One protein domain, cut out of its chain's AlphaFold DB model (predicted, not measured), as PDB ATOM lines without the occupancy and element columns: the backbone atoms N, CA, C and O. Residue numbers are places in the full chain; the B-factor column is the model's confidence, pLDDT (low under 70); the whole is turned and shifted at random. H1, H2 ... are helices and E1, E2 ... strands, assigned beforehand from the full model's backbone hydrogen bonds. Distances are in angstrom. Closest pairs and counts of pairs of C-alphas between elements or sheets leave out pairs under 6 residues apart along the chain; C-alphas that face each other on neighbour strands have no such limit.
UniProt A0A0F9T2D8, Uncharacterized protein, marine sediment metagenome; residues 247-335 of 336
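This is residues 247 to 335 of the 336 residues of an uncharacterized protein of marine sediment metagenome (UniProt A0A0F9T2D8). Helix H1 lies in the middle of a small helical body, with H2, H3 and H4 round it at crossing angles and a short strand hairpin, E1 and E2, near its last residues. H5 lies away from the other helices, at one end of the long axis, beyond a link of ten residues. The printed part has 89 residues, with five named helices and two named strands in the order H1, H2, H3, H4, E1, E2, H5; the sheet, in the order E1, E2, is antiparallel and the class is mostly helix. The whole is compact, with a radius of gyration of the C-alphas of 13.2 A, yet elongated, spanning 42 by 27 by 22 A.

H1 takes residues 247 to 257, from C-alpha 247 at (27.813, -8.695, 39.390), and is 15.0 A long from first to last C-alpha. H2 takes residues 262 to 268. H3, the longest helix, takes residues 275 to 288 and measures 20.0 A, ending at C-alpha 288 at (14.767, -16.132, 47.262). H4 takes residues 291 to 298. E1 takes residues 303 to 305, and E2 takes residues 310 to 312. H5 takes residues 323 to 333, 15.4 A long, and ends at C-alpha 333 at (46.493, -32.375, 33.820).

H1 is the hub, touching three other helices. H1 and H2 only just touch, with 3 pairs of C-alphas within 8 A, the closest those of Ala 255 and Ile 265 at 6.8 A; they run opposite ways at a steep tilt of 48 degrees. H1 and H3 also only just touch, with 3 pairs, through residues 278 to 282 of H3 alone; the closest C-alphas are those of Leu 252 and Leu 278, 7.7 A apart, and the lines are about perpendicular at 84 degrees. H1 and H4 touch, closest at the C-alphas of Ala 250 and Leu 294, 6.2 A apart, with a steep tilt of 64 degrees, opposite ways. H2 and H3 touch through residues 275 to 279 of H3 alone, closest at the C-alphas of Tyr 262 and Val 275, 5.5 A apart; they are about perpendicular at 76 degrees. E1 and E2 form an antiparallel hairpin, where N 303 and O 312 are 2.8 A apart and N 312 and O 303 are 2.9 A apart, within hydrogen-bond range. The closest C-alphas of H1 and E2 are those of Ala 257 and His 312, 4.2 A apart. H5 is apart from H1, H2, H3, H4 and E1. In H1, H2, H3, H4 and H5 every O i to N i+4 pair is within hydrogen-bond range.

The two C-alphas farthest apart are those of Ala 288 and Ala 335, at 42.9 A. The printed part has no cut. No link is long; those from H2 to H3 and from E2 to H5 are short, and the others are tight. The mean pLDDT of the printed part is 93.4, and residue 335 is under 70.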
ATOM      1  N   GLU A 247      26.529  -8.174  39.866       94.38
ATOM      2  CA  GLU A 247      27.813  -8.695  39.390       94.38
ATOM      3  C   GLU A 247      28.582  -9.426  40.498       94.38
ATOM      4  O   GLU A 247      29.219 -10.448  40.242       94.38
ATOM      5  N   GLY A 248      28.521  -8.926  41.736       94.56
ATOM      6  CA  GLY A 248      29.093  -9.597  42.901       94.56
ATOM      7  C   GLY A 248      28.407 -10.933  43.188       94.56
ATOM      8  O   GLY A 248      29.089 -11.918  43.478       94.56
ATOM      9  N   ASP A 249      27.080 -10.993  43.041       95.88
ATOM     10  CA  ASP A 249      26.321 -12.245  43.148       95.88
ATOM     11  C   ASP A 249      26.672 -13.221  42.024       95.88
ATOM     12  O   ASP A 249      26.947 -14.391  42.288       95.88
ATOM     13  N   ALA A 250      26.725 -12.743  40.779       96.81
ATOM     14  CA  ALA A 250      27.107 -13.550  39.625       96.81
ATOM     15  C   ALA A 250      28.515 -14.141  39.790       96.81
ATOM     16  O   ALA A 250      28.719 -15.337  39.571       96.81
ATOM     17  N   PHE A 251      29.475 -13.334  40.254       96.69
ATOM     18  CA  PHE A 251      30.826 -13.800  40.558       96.69
ATOM     19  C   PHE A 251      30.837 -14.840  41.684       96.69
ATOM     20  O   PHE A 251      31.507 -15.864  41.553       96.69
ATOM     21  N   LEU A 252      30.087 -14.617  42.771       96.81
ATOM     22  CA  LEU A 252      29.970 -15.578  43.871       96.81
ATOM     23  C   LEU A 252      29.428 -16.927  43.376       96.81
ATOM     24  O   LEU A 252      30.006 -17.964  43.705       96.81
ATOM     25  N   LEU A 253      28.351 -16.917  42.582       97.69
ATOM     26  CA  LEU A 253      27.745 -18.127  42.020       97.69
ATOM     27  C   LEU A 253      28.732 -18.870  41.122       97.69
ATOM     28  O   LEU A 253      28.948 -20.066  41.312       97.69
ATOM     29  N   LEU A 254      29.383 -18.158  40.203       97.81
ATOM     30  CA  LEU A 254      30.361 -18.744  39.296       97.81
ATOM     31  C   LEU A 254      31.556 -19.338  40.050       97.81
ATOM     32  O   LEU A 254      31.926 -20.486  39.819       97.81
ATOM     33  N   ALA A 255      32.122 -18.595  41.001       97.25
ATOM     34  CA  ALA A 255      33.251 -19.055  41.802       97.25
ATOM     35  C   ALA A 255      32.897 -20.303  42.633       97.25
ATOM     36  O   ALA A 255      33.714 -21.217  42.776       97.25
ATOM     37  N   ARG A 256      31.665 -20.376  43.155       97.88
ATOM     38  CA  ARG A 256      31.156 -21.572  43.838       97.88
ATOM     39  C   ARG A 256      30.942 -22.743  42.881       97.88
ATOM     40  O   ARG A 256      31.296 -23.860  43.256       97.88
ATOM     41  N   ALA A 257      30.432 -22.490  41.677       97.75
ATOM     42  CA  ALA A 257      30.182 -23.497  40.648       97.75
ATOM     43  C   ALA A 257      31.470 -24.170  40.143       97.75
ATOM     44  O   ALA A 257      31.489 -25.380  39.942       97.75
ATOM     45  N   VAL A 258      32.569 -23.415  40.027       96.88
ATOM     46  CA  VAL A 258      33.897 -23.963  39.675       96.88
ATOM     47  C   VAL A 258      34.619 -24.625  40.862       96.88
ATOM     48  O   VAL A 258      35.755 -25.079  40.731       96.88
ATOM     49  N   GLY A 259      33.986 -24.675  42.042       96.12
ATOM     50  CA  GLY A 259      34.473 -25.416  43.208       96.12
ATOM     51  C   GLY A 259      35.312 -24.622  44.216       96.12
ATOM     52  O   GLY A 259      35.855 -25.220  45.151       96.12
ATOM     53  N   LEU A 260      35.413 -23.292  44.100       96.25
ATOM     54  CA  LEU A 260      36.174 -22.495  45.071       96.25
ATOM     55  C   LEU A 260      35.484 -22.452  46.440       96.25
ATOM     56  O   LEU A 260      34.260 -22.349  46.555       96.25
ATOM     57  N   GLN A 261      36.298 -22.506  47.496       96.44
ATOM     58  CA  GLN A 261      35.858 -22.290  48.876       96.44
ATOM     59  C   GLN A 261      35.646 -20.792  49.148       96.44
ATOM     60  O   GLN A 261      36.162 -19.936  48.427       96.44
ATOM     61  N   TYR A 262      34.900 -20.458  50.201       96.81
ATOM     62  CA  TYR A 262      34.540 -19.071  50.510       96.81
ATOM     63  C   TYR A 262      35.745 -18.184  50.857       96.81
ATOM     64  O   TYR A 262      35.715 -16.987  50.583       96.81
ATOM     65  N   GLU A 263      36.808 -18.741  51.439       96.12
ATOM     66  CA  GLU A 263      38.021 -18.006  51.807       96.12
ATOM     67  C   GLU A 263      38.730 -17.408  50.571       96.12
ATOM     68  O   GLU A 263      38.924 -16.189  50.543       96.12
ATOM     69  N   PRO A 264      39.058 -18.186  49.514       95.44
ATOM     70  CA  PRO A 264      39.534 -17.635  48.245       95.44
ATOM     71  C   PRO A 264      38.591 -16.607  47.617       95.44
ATOM     72  O   PRO A 264      39.055 -15.572  47.146       95.44
ATOM     73  N   ILE A 265      37.277 -16.859  47.634       95.69
ATOM     74  CA  ILE A 265      36.285 -15.952  47.035       95.69
ATOM     75  C   ILE A 265      36.321 -14.589  47.735       95.69
ATOM     76  O   ILE A 265      36.406 -13.557  47.073       95.69
ATOM     77  N   ALA A 266      36.347 -14.577  49.071       94.06
ATOM     78  CA  ALA A 266      36.459 -13.355  49.864       94.06
ATOM     79  C   ALA A 266      37.732 -12.562  49.527       94.06
ATOM     80  O   ALA A 266      37.686 -11.337  49.395       94.06
ATOM     81  N   ALA A 267      38.862 -13.253  49.346       93.38
ATOM     82  CA  ALA A 267      40.113 -12.622  48.934       93.38
ATOM     83  C   ALA A 267      40.019 -12.023  47.517       93.38
ATOM     84  O   ALA A 267      40.460 -10.893  47.305       93.38
ATOM     85  N   MET A 268      39.399 -12.735  46.568       92.75
ATOM     86  CA  MET A 268      39.192 -12.264  45.191       92.75
ATOM     87  C   MET A 268      38.239 -11.064  45.110       92.75
ATOM     88  O   MET A 268      38.460 -10.168  44.301       92.75
ATOM     89  N   MET A 269      37.251 -10.977  46.004       90.81
ATOM     90  CA  MET A 269      36.363  -9.812  46.150       90.81
ATOM     91  C   MET A 269      37.027  -8.635  46.902       90.81
ATOM     92  O   MET A 269      36.363  -7.719  47.391       90.81
ATOM     93  N   GLY A 270      38.359  -8.639  47.016       88.19
ATOM     94  CA  GLY A 270      39.143  -7.561  47.617       88.19
ATOM     95  C   GLY A 270      39.171  -7.575  49.146       88.19
ATOM     96  O   GLY A 270      39.445  -6.538  49.751       88.19
ATOM     97  N   GLY A 271      38.851  -8.706  49.785       82.50
ATOM     98  CA  GLY A 271      38.917  -8.885  51.242       82.50
ATOM     99  C   GLY A 271      37.904  -8.059  52.040       82.50
ATOM    100  O   GLY A 271      37.980  -8.016  53.267       82.50
ATOM    101  N   ARG A 272      36.964  -7.386  51.362       77.81
ATOM    102  CA  ARG A 272      35.927  -6.555  51.999       77.81
ATOM    103  C   ARG A 272      34.822  -7.397  52.630       77.81
ATOM    104  O   ARG A 272      34.170  -6.947  53.572       77.81
ATOM    105  N   ASP A 273      34.625  -8.610  52.124       83.56
ATOM    106  CA  ASP A 273      33.587  -9.526  52.569       83.56
ATOM    107  C   ASP A 273      34.157 -10.643  53.441       83.56
ATOM    108  O   ASP A 273      35.207 -11.216  53.169       83.56
ATOM    109  N   SER A 274      33.439 -10.966  54.517       88.69
ATOM    110  CA  SER A 274      33.787 -12.101  55.374       88.69
ATOM    111  C   SER A 274      33.184 -13.399  54.836       88.69
ATOM    112  O   SER A 274      32.097 -13.388  54.260       88.69
ATOM    113  N   VAL A 275      33.817 -14.541  55.118       93.50
ATOM    114  CA  VAL A 275      33.289 -15.882  54.780       93.50
ATOM    115  C   VAL A 275      31.836 -16.058  55.229       93.50
ATOM    116  O   VAL A 275      30.985 -16.479  54.449       93.50
ATOM    117  N   LYS A 276      31.524 -15.660  56.471       89.56
ATOM    118  CA  LYS A 276      30.160 -15.733  57.024       89.56
ATOM    119  C   LYS A 276      29.154 -14.944  56.194       89.56
ATOM    120  O   LYS A 276      27.991 -15.321  56.102       89.56
ATOM    121  N   ARG A 277      29.598 -13.834  55.609       88.62
ATOM    122  CA  ARG A 277      28.758 -12.982  54.781       88.62
ATOM    123  C   ARG A 277      28.500 -13.596  53.411       88.62
ATOM    124  O   ARG A 277      27.352 -13.587  52.990       88.62
ATOM    125  N   LEU A 278      29.518 -14.169  52.767       93.62
ATOM    126  CA  LEU A 278      29.344 -14.899  51.507       93.62
ATOM    127  C   LEU A 278      28.375 -16.075  51.676       93.62
ATOM    128  O   LEU A 278      27.458 -16.240  50.881       93.62
ATOM    129  N   GLN A 279      28.520 -16.837  52.766       94.12
ATOM    130  CA  GLN A 279      27.604 -17.926  53.119       94.12
ATOM    131  C   GLN A 279      26.170 -17.432  53.330       94.12
ATOM    132  O   GLN A 279      25.219 -18.031  52.830       94.12
ATOM    133  N   TYR A 280      26.006 -16.333  54.072       90.69
ATOM    134  CA  TYR A 280      24.698 -15.725  54.284       90.69
ATOM    135  C   TYR A 280      24.073 -15.261  52.965       90.69
ATOM    136  O   TYR A 280      22.896 -15.528  52.731       90.69
ATOM    137  N   ARG A 281      24.858 -14.622  52.087       92.81
ATOM    138  CA  ARG A 281      24.381 -14.152  50.785       92.81
ATOM    139  C   ARG A 281      23.970 -15.309  49.881       92.81
ATOM    140  O   ARG A 281      22.862 -15.266  49.362       92.81
ATOM    141  N   MET A 282      24.791 -16.355  49.779       95.06
ATOM    142  CA  MET A 282      24.463 -17.571  49.026       95.06
ATOM    143  C   MET A 282      23.119 -18.155  49.480       95.06
ATOM    144  O   MET A 282      22.214 -18.346  48.673       95.06
ATOM    145  N   LYS A 283      22.932 -18.305  50.797       93.38
ATOM    146  CA  LYS A 283      21.669 -18.775  51.377       93.38
ATOM    147  C   LYS A 283      20.482 -17.865  51.039       93.38
ATOM    148  O   LYS A 283      19.368 -18.354  50.855       93.38
ATOM    149  N   CYS A 284      20.685 -16.547  51.003       90.62
ATOM    150  CA  CYS A 284      19.647 -15.601  50.595       90.62
ATOM    151  C   CYS A 284      19.256 -15.787  49.126       90.62
ATOM    152  O   CYS A 284      18.061 -15.857  48.858       90.62
ATOM    153  N   LEU A 285      20.228 -15.921  48.216       93.56
ATOM    154  CA  LEU A 285      19.976 -16.163  46.789       93.56
ATOM    155  C   LEU A 285      19.212 -17.476  46.567       93.56
ATOM    156  O   LEU A 285      18.244 -17.507  45.809       93.56
ATOM    157  N   GLU A 286      19.604 -18.539  47.277       93.81
ATOM    158  CA  GLU A 286      18.909 -19.834  47.270       93.81
ATOM    159  C   GLU A 286      17.465 -19.697  47.770       93.81
ATOM    160  O   GLU A 286      16.525 -20.103  47.093       93.81
ATOM    161  N   SER A 287      17.275 -19.079  48.941       89.56
ATOM    162  CA  SER A 287      15.955 -18.958  49.581       89.56
ATOM    163  C   SER A 287      15.001 -18.043  48.809       89.56
ATOM    164  O   SER A 287      13.788 -18.221  48.887       89.56
ATOM    165  N   ALA A 288      15.536 -17.047  48.099       91.12
ATOM    166  CA  ALA A 288      14.767 -16.132  47.262       91.12
ATOM    167  C   ALA A 288      14.469 -16.704  45.864       91.12
ATOM    168  O   ALA A 288      13.634 -16.153  45.152       91.12
ATOM    169  N   GLY A 289      15.127 -17.802  45.464       93.94
ATOM    170  CA  GLY A 289      14.991 -18.368  44.122       93.94
ATOM    171  C   GLY A 289      15.608 -17.495  43.021       93.94
ATOM    172  O   GLY A 289      15.202 -17.595  41.867       93.94
ATOM    173  N   GLU A 290      16.578 -16.640  43.358       95.88
ATOM    174  CA  GLU A 290      17.183 -15.669  42.428       95.88
ATOM    175  C   GLU A 290      18.297 -16.276  41.560       95.88
ATOM    176  O   GLU A 290      18.659 -15.709  40.529       95.88
ATOM    177  N   ILE A 291      18.822 -17.447  41.937       97.00
ATOM    178  CA  ILE A 291      19.954 -18.100  41.258       97.00
ATOM    179  C   ILE A 291      19.693 -18.338  39.759       97.00
ATOM    180  O   ILE A 291      20.517 -17.894  38.959       97.00
ATOM    181  N   PRO A 292      18.572 -18.958  39.324       97.44
ATOM    182  CA  PRO A 292      18.326 -19.179  37.895       97.44
ATOM    183  C   PRO A 292      18.252 -17.876  37.095       97.44
ATOM    184  O   PRO A 292      18.714 -17.808  35.957       97.44
ATOM    185  N   TRP A 293      17.692 -16.824  37.701       97.50
ATOM    186  CA  TRP A 293      17.597 -15.514  37.070       97.50
ATOM    187  C   TRP A 293      18.975 -14.865  36.906       97.50
ATOM    188  O   TRP A 293      19.273 -14.370  35.821       97.50
ATOM    189  N   LEU A 294      19.840 -14.924  37.926       97.31
ATOM    190  CA  LEU A 294      21.218 -14.424  37.840       97.31
ATOM    191  C   LEU A 294      22.039 -15.181  36.787       97.31
ATOM    192  O   LEU A 294      22.732 -14.547  35.993       97.31
ATOM    193  N   ILE A 295      21.921 -16.513  36.736       97.38
ATOM    194  CA  ILE A 295      22.586 -17.349  35.724       97.38
ATOM    195  C   ILE A 295      22.182 -16.897  34.315       97.38
ATOM    196  O   ILE A 295      23.049 -16.612  33.489       97.38
ATOM    197  N   GLY A 296      20.877 -16.756  34.059       97.12
ATOM    198  CA  GLY A 296      20.372 -16.320  32.756       97.12
ATOM    199  C   GLY A 296      20.751 -14.878  32.409       97.12
ATOM    200  O   GLY A 296      21.137 -14.598  31.277       97.12
ATOM    201  N   LYS A 297      20.680 -13.961  33.381       97.31
ATOM    202  CA  LYS A 297      20.978 -12.536  33.186       97.31
ATOM    203  C   LYS A 297      22.439 -12.282  32.820       97.31
ATOM    204  O   LYS A 297      22.703 -11.447  31.959       97.31
ATOM    205  N   PHE A 298      23.368 -12.981  33.467       96.94
ATOM    206  CA  PHE A 298      24.806 -12.819  33.236       96.94
ATOM    207  C   PHE A 298      25.380 -13.819  32.223       96.94
ATOM    208  O   PHE A 298      26.582 -13.795  31.976       96.94
ATOM    209  N   GLY A 299      24.540 -14.675  31.626       96.38
ATOM    210  CA  GLY A 299      24.970 -15.661  30.632       96.38
ATOM    211  C   GLY A 299      25.982 -16.663  31.189       96.38
ATOM    212  O   GLY A 299      26.937 -17.010  30.501       96.38
ATOM    213  N   LEU A 300      25.814 -17.076  32.448       95.62
ATOM    214  CA  LEU A 300      26.739 -17.993  33.103       95.62
ATOM    215  C   LEU A 300      26.455 -19.430  32.642       95.62
ATOM    216  O   LEU A 300      25.336 -19.921  32.770       95.62
ATOM    217  N   GLU A 301      27.473 -20.138  32.164       96.88
ATOM    218  CA  GLU A 301      27.432 -21.583  31.900       96.88
ATOM    219  C   GLU A 301      27.551 -22.352  33.229       96.88
ATOM    220  O   GLU A 301      28.591 -22.928  33.550       96.88
ATOM    221  N   ILE A 302      26.500 -22.269  34.052       97.31
ATOM    222  CA  ILE A 302      26.393 -22.941  35.351       97.31
ATOM    223  C   ILE A 302      25.202 -23.895  35.323       97.31
ATOM    224  O   ILE A 302      24.065 -23.492  35.079       97.31
ATOM    225  N   GLU A 303      25.457 -25.154  35.654       97.31
ATOM    226  CA  GLU A 303      24.429 -26.137  35.970       97.31
ATOM    227  C   GLU A 303      24.030 -25.973  37.441       97.31
ATOM    228  O   GLU A 303      24.865 -26.073  38.345       97.31
ATOM    229  N   TYR A 304      22.751 -25.691  37.688       97.50
ATOM    230  CA  TYR A 304      22.205 -25.518  39.034       97.50
ATOM    231  C   TYR A 304      21.122 -26.558  39.312       97.50
ATOM    232  O   TYR A 304      20.108 -26.599  38.613       97.50
ATOM    233  N   ASP A 305      21.320 -27.363  40.358       96.44
ATOM    234  CA  ASP A 305      20.299 -28.268  40.886       96.44
ATOM    235  C   ASP A 305      19.612 -27.617  42.104       96.44
ATOM    236  O   ASP A 305      20.198 -27.565  43.193       96.44
ATOM    237  N   PRO A 306      18.362 -27.136  41.967       92.56
ATOM    238  CA  PRO A 306      17.647 -26.481  43.057       92.56
ATOM    239  C   PRO A 306      17.236 -27.437  44.186       92.56
ATOM    240  O   PRO A 306      16.916 -26.965  45.275       92.56
ATOM    241  N   GLN A 307      17.211 -28.757  43.958       91.75
ATOM    242  CA  GLN A 307      16.872 -29.732  44.998       91.75
ATOM    243  C   GLN A 307      18.077 -30.042  45.885       91.75
ATOM    244  O   GLN A 307      17.938 -30.129  47.106       91.75
ATOM    245  N   ALA A 308      19.257 -30.187  45.278       91.62
ATOM    246  CA  ALA A 308      20.500 -30.447  45.998       91.62
ATOM    247  C   ALA A 308      21.206 -29.166  46.482       91.62
ATOM    248  O   ALA A 308      22.071 -29.239  47.355       91.62
ATOM    249  N   GLY A 309      20.858 -28.001  45.922       91.44
ATOM    250  CA  GLY A 309      21.557 -26.738  46.177       91.44
ATOM    251  C   GLY A 309      22.989 -26.741  45.632       91.44
ATOM    252  O   GLY A 309      23.862 -26.050  46.157       91.44
ATOM    253  N   THR A 310      23.267 -27.564  44.620       95.38
ATOM    254  CA  THR A 310      24.602 -27.716  44.038       95.38
ATOM    255  C   THR A 310      24.739 -26.876  42.774       95.38
ATOM    256  O   THR A 310      23.815 -26.759  41.969       95.38
ATOM    257  N   LEU A 311      25.919 -26.277  42.616       96.81
ATOM    258  CA  LEU A 311      26.324 -25.516  41.441       96.81
ATOM    259  C   LEU A 311      27.518 -26.216  40.805       96.81
ATOM    260  O   LEU A 311      28.447 -26.602  41.521       96.81
ATOM    261  N   HIS A 312      27.512 -26.329  39.486       97.38
ATOM    262  CA  HIS A 312      28.610 -26.909  38.730       97.38
ATOM    263  C   HIS A 312      28.900 -26.072  37.481       97.38
ATOM    264  O   HIS A 312      27.985 -25.657  36.778       97.38
ATOM    265  N   ALA A 313      30.175 -25.799  37.222       96.94
ATOM    266  CA  ALA A 313      30.639 -25.148  36.004       96.94
ATOM    267  C   ALA A 313      32.022 -25.685  35.630       96.94
ATOM    268  O   ALA A 313      32.863 -25.901  36.509       96.94
ATOM    269  N   ASP A 314      32.278 -25.867  34.332       96.06
ATOM    270  CA  ASP A 314      33.618 -26.226  33.869       96.06
ATOM    271  C   ASP A 314      34.548 -25.015  34.023       96.06
ATOM    272  O   ASP A 314      34.382 -23.977  33.379       96.06
ATOM    273  N   TRP A 315      35.563 -25.146  34.876       94.06
ATOM    274  CA  TRP A 315      36.560 -24.101  35.106       94.06
ATOM    275  C   TRP A 315      37.335 -23.732  33.831       94.06
ATOM    276  O   TRP A 315      37.865 -22.623  33.748       94.06
ATOM    277  N   ARG A 316      37.390 -24.623  32.826       94.12
ATOM    278  CA  ARG A 316      38.057 -24.364  31.540       94.12
ATOM    279  C   ARG A 316      37.365 -23.285  30.711       94.12
ATOM    280  O   ARG A 316      38.037 -22.652  29.901       94.12
ATOM    281  N   ALA A 317      36.072 -23.046  30.932       94.00
ATOM    282  CA  ALA A 317      35.319 -21.991  30.255       94.00
ATOM    283  C   ALA A 317      35.648 -20.580  30.790       94.00
ATOM    284  O   ALA A 317      35.341 -19.589  30.133       94.00
ATOM    285  N   TYR A 318      36.324 -20.474  31.944       94.00
ATOM    286  CA  TYR A 318      36.562 -19.201  32.646       94.00
ATOM    287  C   TYR A 318      38.040 -18.941  33.007       94.00
ATOM    288  O   TYR A 318      38.363 -18.632  34.164       94.00
ATOM    289  N   PRO A 319      38.983 -19.055  32.050       93.19
ATOM    290  CA  PRO A 319      40.411 -18.908  32.329       93.19
ATOM    291  C   PRO A 319      40.792 -17.484  32.759       93.19
ATOM    292  O   PRO A 319      41.720 -17.308  33.552       93.19
ATOM    293  N   GLU A 320      40.080 -16.469  32.262       93.50
ATOM    294  CA  GLU A 320      40.363 -15.057  32.543       93.50
ATOM    295  C   GLU A 320      39.886 -14.637  33.939       93.50
ATOM    296  O   GLU A 320      40.551 -13.854  34.617       93.50
ATOM    297  N   GLN A 321      38.763 -15.197  34.395       91.06
ATOM    298  CA  GLN A 321      38.155 -14.900  35.690       91.06
ATOM    299  C   GLN A 321      38.860 -15.646  36.834       91.06
ATOM    300  O   GLN A 321      38.970 -15.114  37.941       91.06
ATOM    301  N   PHE A 322      39.397 -16.848  36.572       94.00
ATOM    302  CA  PHE A 322      40.107 -17.667  37.565       94.00
ATOM    303  C   PHE A 322      41.516 -18.091  37.103       94.00
ATOM    304  O   PHE A 322      41.843 -19.282  37.068       94.00
ATOM    305  N   PRO A 323      42.432 -17.141  36.831       91.94
ATOM    306  CA  PRO A 323      43.723 -17.431  36.198       91.94
ATOM    307  C   PRO A 323      44.673 -18.255  37.077       91.94
ATOM    308  O   PRO A 323      45.616 -18.880  36.587       91.94
ATOM    309  N   GLN A 324      44.494 -18.237  38.399       90.88
ATOM    310  CA  GLN A 324      45.269 -19.088  39.308       90.88
ATOM    311  C   GLN A 324      44.750 -20.530  39.316       90.88
ATOM    312  O   GLN A 324      45.561 -21.455  39.279       90.88
ATOM    313  N   LEU A 325      43.425 -20.715  39.315       91.56
ATOM    314  CA  LEU A 325      42.791 -22.031  39.247       91.56
ATOM    315  C   LEU A 325      43.153 -22.716  37.929       91.56
ATOM    316  O   LEU A 325      43.685 -23.822  37.956       91.56
ATOM    317  N   PHE A 326      42.992 -22.007  36.807       92.44
ATOM    318  CA  PHE A 326      43.326 -22.513  35.478       92.44
ATOM    319  C   PHE A 326      44.781 -22.990  35.398       92.44
ATOM    320  O   PHE A 326      45.046 -24.151  35.104       92.44
ATOM    321  N   ARG A 327      45.746 -22.135  35.775       92.25
ATOM    322  CA  ARG A 327      47.175 -22.504  35.782       92.25
ATOM    323  C   ARG A 327      47.485 -23.704  36.673       92.25
ATOM    324  O   ARG A 327      48.388 -24.471  36.354       92.25
ATOM    325  N   THR A 328      46.793 -23.835  37.802       91.88
ATOM    326  CA  THR A 328      47.012 -24.939  38.742       91.88
ATOM    327  C   THR A 328      46.479 -26.246  38.170       91.88
ATOM    328  O   THR A 328      47.214 -27.229  38.131       91.88
ATOM    329  N   MET A 329      45.249 -26.240  37.657       92.75
ATOM    330  CA  MET A 329      44.610 -27.425  37.088       92.75
ATOM    331  C   MET A 329      45.296 -27.881  35.795       92.75
ATOM    332  O   MET A 329      45.616 -29.057  35.674       92.75
ATOM    333  N   SER A 330      45.664 -26.967  34.888       91.00
ATOM    334  CA  SER A 330      46.406 -27.325  33.666       91.00
ATOM    335  C   SER A 330      47.774 -27.953  33.954       91.00
ATOM    336  O   SER A 330      48.235 -28.805  33.199       91.00
ATOM    337  N   ARG A 331      48.442 -27.564  35.051       91.88
ATOM    338  CA  ARG A 331      49.688 -28.221  35.486       91.88
ATOM    339  C   ARG A 331      49.445 -29.632  36.000       91.88
ATOM    340  O   ARG A 331      50.295 -30.484  35.785       91.88
ATOM    341  N   MET A 332      48.331 -29.863  36.695       91.38
ATOM    342  CA  MET A 332      47.967 -31.196  37.176       91.38
ATOM    343  C   MET A 332      47.600 -32.122  36.014       91.38
ATOM    344  O   MET A 332      48.031 -33.267  36.004       91.38
ATOM    345  N   GLU A 333      46.875 -31.613  35.015       90.00
ATOM    346  CA  GLU A 333      46.493 -32.375  33.820       90.00
ATOM    347  C   GLU A 333      47.682 -32.696  32.907       90.00
ATOM    348  O   GLU A 333      47.730 -33.779  32.341       90.00
ATOM    349  N   GLY A 334      48.656 -31.788  32.776       81.12
ATOM    350  CA  GLY A 334      49.861 -32.017  31.966       81.12
ATOM    351  C   GLY A 334      50.975 -32.810  32.662       81.12
ATOM    352  O   GLY A 334      52.021 -33.031  32.056       81.12
ATOM    353  N   ALA A 335      50.798 -33.175  33.935       61.59
ATOM    354  CA  ALA A 335      51.772 -33.933  34.727       61.59
ATOM    355  C   ALA A 335      51.416 -35.424  34.887       61.59
ATOM    356  O   ALA A 335      52.167 -36.146  35.546       61.59
TER     357      ALA A 335